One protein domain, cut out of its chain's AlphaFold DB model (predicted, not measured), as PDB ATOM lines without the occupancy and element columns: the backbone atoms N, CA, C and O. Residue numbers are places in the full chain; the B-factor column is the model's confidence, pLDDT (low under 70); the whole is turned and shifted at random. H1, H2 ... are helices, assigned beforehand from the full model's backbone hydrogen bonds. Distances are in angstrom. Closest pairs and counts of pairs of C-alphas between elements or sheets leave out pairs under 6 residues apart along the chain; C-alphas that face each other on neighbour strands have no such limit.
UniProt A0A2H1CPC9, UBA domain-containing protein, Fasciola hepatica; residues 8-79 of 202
ATOM      1  N   GLN A   8     165.933 275.588 158.646       86.50
ATOM      2  CA  GLN A   8     164.670 275.044 159.160       86.50
ATOM      3  C   GLN A   8     163.644 276.121 159.552       86.50
ATOM      4  O   GLN A   8     162.444 275.850 159.538       86.50
ATOM      5  N   ALA A   9     164.087 277.325 159.924       87.94
ATOM      6  CA  ALA A   9     163.189 278.449 160.174       87.94
ATOM      7  C   ALA A   9     162.663 279.037 158.853       87.94
ATOM      8  O   ALA A   9     161.480 279.349 158.765       87.94
ATOM      9  N   VAL A  10     163.507 279.076 157.812       88.94
ATOM     10  CA  VAL A  10     163.152 279.524 156.450       88.94
ATOM     11  C   VAL A  10     162.084 278.612 155.853       88.94
ATOM     12  O   VAL A  10     161.097 279.079 155.302       88.94
ATOM     13  N   MET A  11     162.230 277.298 156.033       92.50
ATOM     14  CA  MET A  11     161.309 276.298 155.478       92.50
ATOM     15  C   MET A  11     159.862 276.450 155.975       92.50
ATOM     16  O   MET A  11     158.933 276.015 155.303       92.50
ATOM     17  N   LYS A  12     159.652 277.108 157.124       88.06
ATOM     18  CA  LYS A  12     158.326 277.366 157.712       88.06
ATOM     19  C   LYS A  12     157.718 278.705 157.297       88.06
ATOM     20  O   LYS A  12     156.643 279.058 157.785       88.06
ATOM     21  N   ASP A  13     158.400 279.479 156.459       92.75
ATOM     22  CA  ASP A  13     157.935 280.808 156.091       92.75
ATOM     23  C   ASP A  13     156.742 280.743 155.121       92.75
ATOM     24  O   ASP A  13     156.684 279.904 154.219       92.75
ATOM     25  N   ARG A  14     155.769 281.639 155.295       88.94
ATOM     26  CA  ARG A  14     154.523 281.648 154.512       88.94
ATOM     27  C   ARG A  14     154.767 281.961 153.039       88.94
ATOM     28  O   ARG A  14     154.087 281.393 152.191       88.94
ATOM     29  N   TRP A  15     155.740 282.822 152.727       92.56
ATOM     30  CA  TRP A  15     156.073 283.127 151.327       92.56
ATOM     31  C   TRP A  15     156.715 281.934 150.613       92.56
ATOM     32  O   TRP A  15     156.492 281.757 149.423       92.56
ATOM     33  N   ILE A  16     157.450 281.085 151.336       93.06
ATOM     34  CA  ILE A  16     158.082 279.883 150.772       93.06
ATOM     35  C   ILE A  16     157.065 278.775 150.498       93.06
ATOM     36  O   ILE A  16     157.270 277.972 149.596       93.06
ATOM     37  N   ASN A  17     155.954 278.762 151.234       94.69
ATOM     38  CA  ASN A  17     154.923 277.728 151.143       94.69
ATOM     39  C   ASN A  17     153.640 278.191 150.423       94.69
ATOM     40  O   ASN A  17     152.620 277.510 150.491       94.69
ATOM     41  N   THR A  18     153.651 279.348 149.753       94.06
ATOM     42  CA  THR A  18     152.476 279.850 149.016       94.06
ATOM     43  C   THR A  18     152.166 278.933 147.823       94.06
ATOM     44  O   THR A  18     153.042 278.712 146.988       94.06
ATOM     45  N   GLY A  19     150.939 278.400 147.736       92.25
ATOM     46  CA  GLY A  19     150.540 277.410 146.722       92.25
ATOM     47  C   GLY A  19     150.930 275.956 147.036       92.25
ATOM     48  O   GLY A  19     150.662 275.071 146.225       92.25
ATOM     49  N   TYR A  20     151.559 275.713 148.192       91.12
ATOM     50  CA  TYR A  20     151.891 274.389 148.737       91.12
ATOM     51  C   TYR A  20     151.338 274.235 150.166       91.12
ATOM     52  O   TYR A  20     151.957 273.600 151.020       91.12
ATOM     53  N   GLU A  21     150.178 274.833 150.454       89.06
ATOM     54  CA  GLU A  21     149.581 274.870 151.797       89.06
ATOM     55  C   GLU A  21     149.313 273.465 152.361       89.06
ATOM     56  O   GLU A  21     149.481 273.237 153.560       89.06
ATOM     57  N   ASP A  22     148.961 272.525 151.482       89.25
ATOM     58  CA  ASP A  22     148.696 271.124 151.821       89.25
ATOM     59  C   ASP A  22     149.970 270.257 151.879       89.25
ATOM     60  O   ASP A  22     149.931 269.135 152.384       89.25
ATOM     61  N   ASN A  23     151.107 270.756 151.378       90.88
ATOM     62  CA  ASN A  23     152.392 270.048 151.370       90.88
ATOM     63  C   ASN A  23     153.564 271.012 151.648       90.88
ATOM     64  O   ASN A  23     154.349 271.307 150.740       90.88
ATOM     65  N   PRO A  24     153.678 271.531 152.885       90.88
ATOM     66  CA  PRO A  24     154.700 272.509 153.233       90.88
ATOM     67  C   PRO A  24     156.110 271.924 153.106       90.88
ATOM     68  O   PRO A  24     156.337 270.731 153.310       90.88
ATOM     69  N   LEU A  25     157.082 272.787 152.826       92.69
ATOM     70  CA  LEU A  25     158.483 272.427 152.679       92.69
ATOM     71  C   LEU A  25     159.037 271.815 153.979       92.69
ATOM     72  O   LEU A  25     159.158 272.478 155.012       92.69
ATOM     73  N   THR A  26     159.439 270.547 153.915       92.94
ATOM     74  CA  THR A  26     160.078 269.813 155.017       92.94
ATOM     75  C   THR A  26     161.547 269.516 154.720       92.94
ATOM     76  O   THR A  26     161.917 269.421 153.548       92.94
ATOM     77  N   PRO A  27     162.407 269.354 155.749       92.81
ATOM     78  CA  PRO A  27     163.771 268.857 155.568       92.81
ATOM     79  C   PRO A  27     163.784 267.610 154.691       92.81
ATOM     80  O   PRO A  27     163.013 266.681 154.927       92.81
ATOM     81  N   TYR A  28     164.641 267.612 153.672       93.31
ATOM     82  CA  TYR A  28     164.815 266.444 152.823       93.31
ATOM     83  C   TYR A  28     165.380 265.293 153.654       93.31
ATOM     84  O   TYR A  28     166.363 265.462 154.378       93.31
ATOM     85  N   VAL A  29     164.742 264.134 153.535       93.50
ATOM     86  CA  VAL A  29     165.235 262.877 154.087       93.50
ATOM     87  C   VAL A  29     165.816 262.101 152.920       93.50
ATOM     88  O   VAL A  29     165.098 261.788 151.970       93.50
ATOM     89  N   GLU A  30     167.118 261.836 152.979       89.69
ATOM     90  CA  GLU A  30     167.793 261.040 151.961       89.69
ATOM     91  C   GLU A  30     167.172 259.634 151.925       89.69
ATOM     92  O   GLU A  30     167.119 258.964 152.963       89.69
ATOM     93  N   PRO A  31     166.632 259.200 150.775       89.94
ATOM     94  CA  PRO A  31     166.082 257.869 150.637       89.94
ATOM     95  C   PRO A  31     167.211 256.847 150.697       89.94
ATOM     96  O   PRO A  31     168.330 257.107 150.255       89.94
ATOM     97  N   GLU A  32     166.902 255.662 151.211       85.81
ATOM     98  CA  GLU A  32     167.873 254.579 151.250       85.81
ATOM     99  C   GLU A  32     168.255 254.170 149.813       85.81
ATOM    100  O   GLU A  32     167.369 253.876 149.000       85.81
ATOM    101  N   PRO A  33     169.551 254.178 149.460       83.19
ATOM    102  CA  PRO A  33     169.995 253.720 148.153       83.19
ATOM    103  C   PRO A  33     169.743 252.214 147.993       83.19
ATOM    104  O   PRO A  33     170.163 251.407 148.819       83.19
ATOM    105  N   ASP A  34     169.093 251.822 146.895       83.44
ATOM    106  CA  ASP A  34     168.943 250.411 146.530       83.44
ATOM    107  C   ASP A  34     170.250 249.881 145.923       83.44
ATOM    108  O   ASP A  34     170.624 250.253 144.809       83.44
ATOM    109  N   TYR A  35     170.928 249.006 146.668       88.38
ATOM    110  CA  TYR A  35     172.158 248.315 146.266       88.38
ATOM    111  C   TYR A  35     171.926 246.890 145.745       88.38
ATOM    112  O   TYR A  35     172.874 246.118 145.581       88.38
ATOM    113  N   THR A  36     170.672 246.511 145.493       89.31
ATOM    114  CA  THR A  36     170.292 245.138 145.134       89.31
ATOM    115  C   THR A  36     169.737 244.992 143.722       89.31
ATOM    116  O   THR A  36     169.390 243.875 143.341       89.31
ATOM    117  N   ASP A  37     169.720 246.068 142.922       91.88
ATOM    118  CA  ASP A  37     169.228 246.053 141.534       91.88
ATOM    119  C   ASP A  37     169.922 244.949 140.697       91.88
ATOM    120  O   ASP A  37     171.090 245.103 140.303       91.88
ATOM    121  N   PRO A  38     169.220 243.839 140.383       91.94
ATOM    122  CA  PRO A  38     169.822 242.696 139.711       91.94
ATOM    123  C   PRO A  38     170.210 243.021 138.267       91.94
ATOM    124  O   PRO A  38     171.162 242.431 137.759       91.94
ATOM    125  N   VAL A  39     169.531 243.981 137.628       93.50
ATOM    126  CA  VAL A  39     169.801 244.384 136.241       93.50
ATOM    127  C   VAL A  39     171.129 245.127 136.162       93.50
ATOM    128  O   VAL A  39     171.933 244.869 135.270       93.50
ATOM    129  N   ARG A  40     171.403 246.033 137.110       94.75
ATOM    130  CA  ARG A  40     172.699 246.735 137.165       94.75
ATOM    131  C   ARG A  40     173.839 245.774 137.460       94.75
ATOM    132  O   ARG A  40     174.875 245.851 136.804       94.75
ATOM    133  N   ILE A  41     173.625 244.855 138.402       94.94
ATOM    134  CA  ILE A  41     174.617 243.833 138.753       94.94
ATOM    135  C   ILE A  41     174.921 242.953 137.536       94.94
ATOM    136  O   ILE A  41     176.085 242.707 137.244       94.94
ATOM    137  N   GLU A  42     173.908 242.518 136.786       94.88
ATOM    138  CA  GLU A  42     174.105 241.714 135.574       94.88
ATOM    139  C   GLU A  42     174.867 242.476 134.481       94.88
ATOM    140  O   GLU A  42     175.787 241.928 133.878       94.88
ATOM    141  N   ILE A  43     174.567 243.764 134.277       95.00
ATOM    142  CA  ILE A  43     175.330 244.613 133.350       95.00
ATOM    143  C   ILE A  43     176.806 244.691 133.769       95.00
ATOM    144  O   ILE A  43     177.683 244.561 132.918       95.00
ATOM    145  N   MET A  44     177.093 244.870 135.060       95.38
ATOM    146  CA  MET A  44     178.470 244.905 135.568       95.38
ATOM    147  C   MET A  44     179.173 243.551 135.419       95.38
ATOM    148  O   MET A  44     180.335 243.505 135.017       95.38
ATOM    149  N   VAL A  45     178.474 242.442 135.657       96.00
ATOM    150  CA  VAL A  45     179.024 241.099 135.415       96.00
ATOM    151  C   VAL A  45     179.366 240.909 133.936       96.00
ATOM    152  O   VAL A  45     180.452 240.430 133.613       96.00
ATOM    153  N   ASN A  46     178.511 241.381 133.027       95.62
ATOM    154  CA  ASN A  46     178.784 241.348 131.587       95.62
ATOM    155  C   ASN A  46     179.959 242.255 131.173       95.62
ATOM    156  O   ASN A  46     180.589 242.001 130.149       95.62
ATOM    157  N   MET A  47     180.277 243.290 131.961       94.19
ATOM    158  CA  MET A  47     181.477 244.125 131.793       94.19
ATOM    159  C   MET A  47     182.757 243.466 132.335       94.19
ATOM    160  O   MET A  47     183.846 243.978 132.082       94.19
ATOM    161  N   GLY A  48     182.647 242.334 133.041       95.75
ATOM    162  CA  GLY A  48     183.776 241.577 133.588       95.75
ATOM    163  C   GLY A  48     183.986 241.723 135.097       95.75
ATOM    164  O   GLY A  48     184.958 241.179 135.616       95.75
ATOM    165  N   PHE A  49     183.098 242.421 135.815       95.88
ATOM    166  CA  PHE A  49     183.165 242.500 137.278       95.88
ATOM    167  C   PHE A  49     182.688 241.197 137.935       95.88
ATOM    168  O   PHE A  49     181.747 240.553 137.465       95.88
ATOM    169  N   ASN A  50     183.300 240.808 139.056       96.44
ATOM    170  CA  ASN A  50     182.843 239.647 139.818       96.44
ATOM    171  C   ASN A  50     181.594 240.002 140.639       96.44
ATOM    172  O   ASN A  50     181.589 240.980 141.383       96.44
ATOM    173  N   ARG A  51     180.538 239.186 140.543       95.69
ATOM    174  CA  ARG A  51     179.264 239.417 141.242       95.69
ATOM    175  C   ARG A  51     179.431 239.577 142.757       95.69
ATOM    176  O   ARG A  51     178.790 240.450 143.338       95.69
ATOM    177  N   ASP A  52     180.264 238.748 143.380       95.25
ATOM    178  CA  ASP A  52     180.445 238.763 144.834       95.25
ATOM    179  C   ASP A  52     181.168 240.034 145.284       95.25
ATOM    180  O   ASP A  52     180.788 240.645 146.280       95.25
ATOM    181  N   GLU A  53     182.152 240.482 144.505       94.81
ATOM    182  CA  GLU A  53     182.893 241.720 144.749       94.81
ATOM    183  C   GLU A  53     181.996 242.955 144.589       94.81
ATOM    184  O   GLU A  53     182.032 243.856 145.427       94.81
ATOM    185  N   VAL A  54     181.119 242.952 143.576       95.12
ATOM    186  CA  VAL A  54     180.100 243.993 143.381       95.12
ATOM    187  C   VAL A  54     179.201 244.101 144.609       95.12
ATOM    188  O   VAL A  54     179.077 245.173 145.196       95.12
ATOM    189  N   LEU A  55     178.607 242.989 145.043       94.12
ATOM    190  CA  LEU A  55     177.720 242.978 146.209       94.12
ATOM    191  C   LEU A  55     178.449 243.383 147.491       94.12
ATOM    192  O   LEU A  55     177.897 244.106 148.323       94.12
ATOM    193  N   GLN A  56     179.681 242.910 147.656       94.25
ATOM    194  CA  GLN A  56     180.491 243.206 148.821       94.25
ATOM    195  C   GLN A  56     180.821 244.702 148.904       94.25
ATOM    196  O   GLN A  56     180.620 245.301 149.964       94.25
ATOM    197  N   SER A  57     181.285 245.298 147.802       95.50
ATOM    198  CA  SER A  57     181.657 246.713 147.747       95.50
ATOM    199  C   SER A  57     180.455 247.625 148.007       95.50
ATOM    200  O   SER A  57     180.515 248.497 148.879       95.50
ATOM    201  N   LEU A  58     179.314 247.330 147.369       93.56
ATOM    202  CA  LEU A  58     178.072 248.082 147.569       93.56
ATOM    203  C   LEU A  58     177.546 247.965 149.006       93.56
ATOM    204  O   LEU A  58     177.140 248.960 149.600       93.56
ATOM    205  N   LYS A  59     177.606 246.769 149.605       92.00
ATOM    206  CA  LYS A  59     177.188 246.552 150.999       92.00
ATOM    207  C   LYS A  59     178.087 247.277 152.003       92.00
ATOM    208  O   LYS A  59     177.624 247.663 153.073       92.00
ATOM    209  N   GLN A  60     179.373 247.400 151.694       91.62
ATOM    210  CA  GLN A  60     180.353 248.058 152.559       91.62
ATOM    211  C   GLN A  60     180.376 249.575 152.367       91.62
ATOM    212  O   GLN A  60     180.894 250.277 153.230       91.62
ATOM    213  N   GLY A  61     179.786 250.081 151.278       88.38
ATOM    214  CA  GLY A  61     179.813 251.500 150.942       88.38
ATOM    215  C   GLY A  61     181.210 251.969 150.539       88.38
ATOM    216  O   GLY A  61     181.580 253.113 150.804       88.38
ATOM    217  N   ASN A  62     182.008 251.088 149.931       89.62
ATOM    218  CA  ASN A  62     183.320 251.470 149.426       89.62
ATOM    219  C   ASN A  62     183.112 252.277 148.141       89.62
ATOM    220  O   ASN A  62     182.603 251.755 147.159       89.62
ATOM    221  N   PHE A  63     183.493 253.554 148.128       92.19
ATOM    222  CA  PHE A  63     183.400 254.410 146.938       92.19
ATOM    223  C   PHE A  63     184.551 254.139 145.955       92.19
ATOM    224  O   PHE A  63     185.364 255.015 145.667       92.19
ATOM    225  N   ASP A  64     184.646 252.901 145.489       95.12
ATOM    226  CA  ASP A  64     185.609 252.417 144.503       95.12
ATOM    227  C   ASP A  64     185.037 252.462 143.072       95.12
ATOM    228  O   ASP A  64     183.919 252.928 142.830       95.12
ATOM    229  N   ASP A  65     185.807 251.957 142.104       95.31
ATOM    230  CA  ASP A  65     185.394 251.900 140.697       95.31
ATOM    231  C   ASP A  65     184.124 251.056 140.491       95.31
ATOM    232  O   ASP A  65     183.321 251.338 139.594       95.31
ATOM    233  N   ILE A  66     183.904 250.048 141.340       95.62
ATOM    234  CA  ILE A  66     182.717 249.190 141.326       95.62
ATOM    235  C   ILE A  66     181.485 250.013 141.702       95.62
ATOM    236  O   ILE A  66     180.532 250.100 140.919       95.62
ATOM    237  N   THR A  67     181.513 250.673 142.858       95.06
ATOM    238  CA  THR A  67     180.402 251.506 143.333       95.06
ATOM    239  C   THR A  67     180.164 252.697 142.409       95.06
ATOM    240  O   THR A  67     179.015 253.003 142.081       95.06
ATOM    241  N   ALA A  68     181.226 253.327 141.900       94.69
ATOM    242  CA  ALA A  68     181.109 254.406 140.921       94.69
ATOM    243  C   ALA A  68     180.388 253.938 139.647       94.69
ATOM    244  O   ALA A  68     179.431 254.577 139.195       94.69
ATOM    245  N   THR A  69     180.794 252.789 139.099       94.50
ATOM    246  CA  THR A  69     180.156 252.203 137.913       94.50
ATOM    247  C   THR A  69     178.687 251.864 138.185       94.50
ATOM    248  O   THR A  69     177.825 252.194 137.364       94.50
ATOM    249  N   TYR A  70     178.371 251.291 139.351       93.81
ATOM    250  CA  TYR A  70     177.000 250.959 139.752       93.81
ATOM    251  C   TYR A  70     176.074 252.185 139.795       93.81
ATOM    252  O   TYR A  70     174.968 252.162 139.240       93.81
ATOM    253  N   LEU A  71     176.530 253.285 140.404       92.81
ATOM    254  CA  LEU A  71     175.758 254.528 140.504       92.81
ATOM    255  C   LEU A  71     175.535 255.176 139.125       92.81
ATOM    256  O   LEU A  71     174.437 255.660 138.828       92.81
ATOM    257  N   LEU A  72     176.538 255.131 138.242       92.50
ATOM    258  CA  LEU A  72     176.438 255.661 136.877       92.50
ATOM    259  C   LEU A  72     175.450 254.873 136.003       92.50
ATOM    260  O   LEU A  72     174.750 255.469 135.174       92.50
ATOM    261  N   LEU A  73     175.343 253.554 136.203       90.81
ATOM    262  CA  LEU A  73     174.345 252.719 135.521       90.81
ATOM    263  C   LEU A  73     172.910 253.091 135.916       90.81
ATOM    264  O   LEU A  73     172.013 253.045 135.070       90.81
ATOM    265  N   GLY A  74     172.694 253.521 137.164       83.81
ATOM    266  CA  GLY A  74     171.390 253.991 137.635       83.81
ATOM    267  C   GLY A  74     170.915 255.281 136.967       83.81
ATOM    268  O   GLY A  74     169.725 255.430 136.698       83.81
ATOM    269  N   ARG A  75     171.841 256.186 136.626       73.56
ATOM    270  CA  ARG A  75     171.515 257.495 136.035       73.56
ATOM    271  C   ARG A  75     171.177 257.418 134.543       73.56
ATOM    272  O   ARG A  75     170.356 258.191 134.056       73.56
ATOM    273  N   ARG A  76     171.767 256.469 133.802       59.66
ATOM    274  CA  ARG A  76     171.558 256.360 132.344       59.66
ATOM    275  C   ARG A  76     170.189 255.789 131.950       59.66
ATOM    276  O   ARG A  76     169.746 256.032 130.834       59.66
ATOM    277  N   ARG A  77     169.516 255.058 132.850       55.12
ATOM    278  CA  ARG A  77     168.148 254.548 132.627       55.12
ATOM    279  C   ARG A  77     167.055 255.524 133.077       55.12
ATOM    280  O   ARG A  77     165.960 255.441 132.543       55.12
ATOM    281  N   SER A  78     167.339 256.447 134.000       53.16
ATOM    282  CA  SER A  78     166.364 257.442 134.481       53.16
ATOM    283  C   SER A  78     166.452 258.805 133.780       53.16
ATOM    284  O   SER A  78     165.461 259.524 133.716       53.16
ATOM    285  N   SER A  79     167.608 259.178 133.217       48.56
ATOM    286  CA  SER A  79     167.814 260.517 132.635       48.56
ATOM    287  C   SER A  79     167.062 260.766 131.317       48.56
ATOM    288  O   SER A  79     166.713 261.915 131.045       48.56
TER     289      SER A  79
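What this domain is: This is residues 8 to 79 of the 202 residues of the protein "UBA domain-containing protein" of Fasciola hepatica (UniProt A0A2H1CPC9). Three helices packed at wide angles make a small head, H3 the longest; residues 8 to 37, with no named element, run from it as a long arm, folded back at its far end, where residues 18 to 23 stand free. The printed part has 72 residues, 34 of them, under half, in H1, H2 and H3 in that order, with no named strand: all helix. It is extended, radius of gyration of the C-alphas 18.6 A, spanning 54 by 24 by 16 A.

Where its parts are: H3, residues 65 to 79, is 21.2 A long, ending at C-alpha 79 (167.814, 260.517, 132.635). H2 is residues 51 to 60, 14.3 A; H1, residues 38 to 46, 12.2 A, begins at C-alpha 38 (169.822, 242.696, 139.711).

How they stand to each other: H3, with residues 69 to 74 alone, touches H1 at a steep tilt of 57 degrees, opposite ways; the closest C-alphas, Arg 40 and Leu 73, are 6.4 A apart. With residues 66 to 67 alone it touches H2, about perpendicular at 90 degrees; the closest C-alphas, Leu 58 and Thr 67, are 5.9 A apart. H1 and H2 touch at a steep tilt of 55 degrees, opposite ways; the closest C-alphas, Val 45 and Arg 51, are 6.1 A apart. Every O i to N i+4 pair is within hydrogen-bond range in H1 and H2, and 9 of 11 in H3.

The domain as a whole: The C-alphas farthest apart, Arg 14 and Gly 48, are 53.8 A apart. The printed part has no cut, and both links are tight. Residues 76 to 79 have pLDDT under 70.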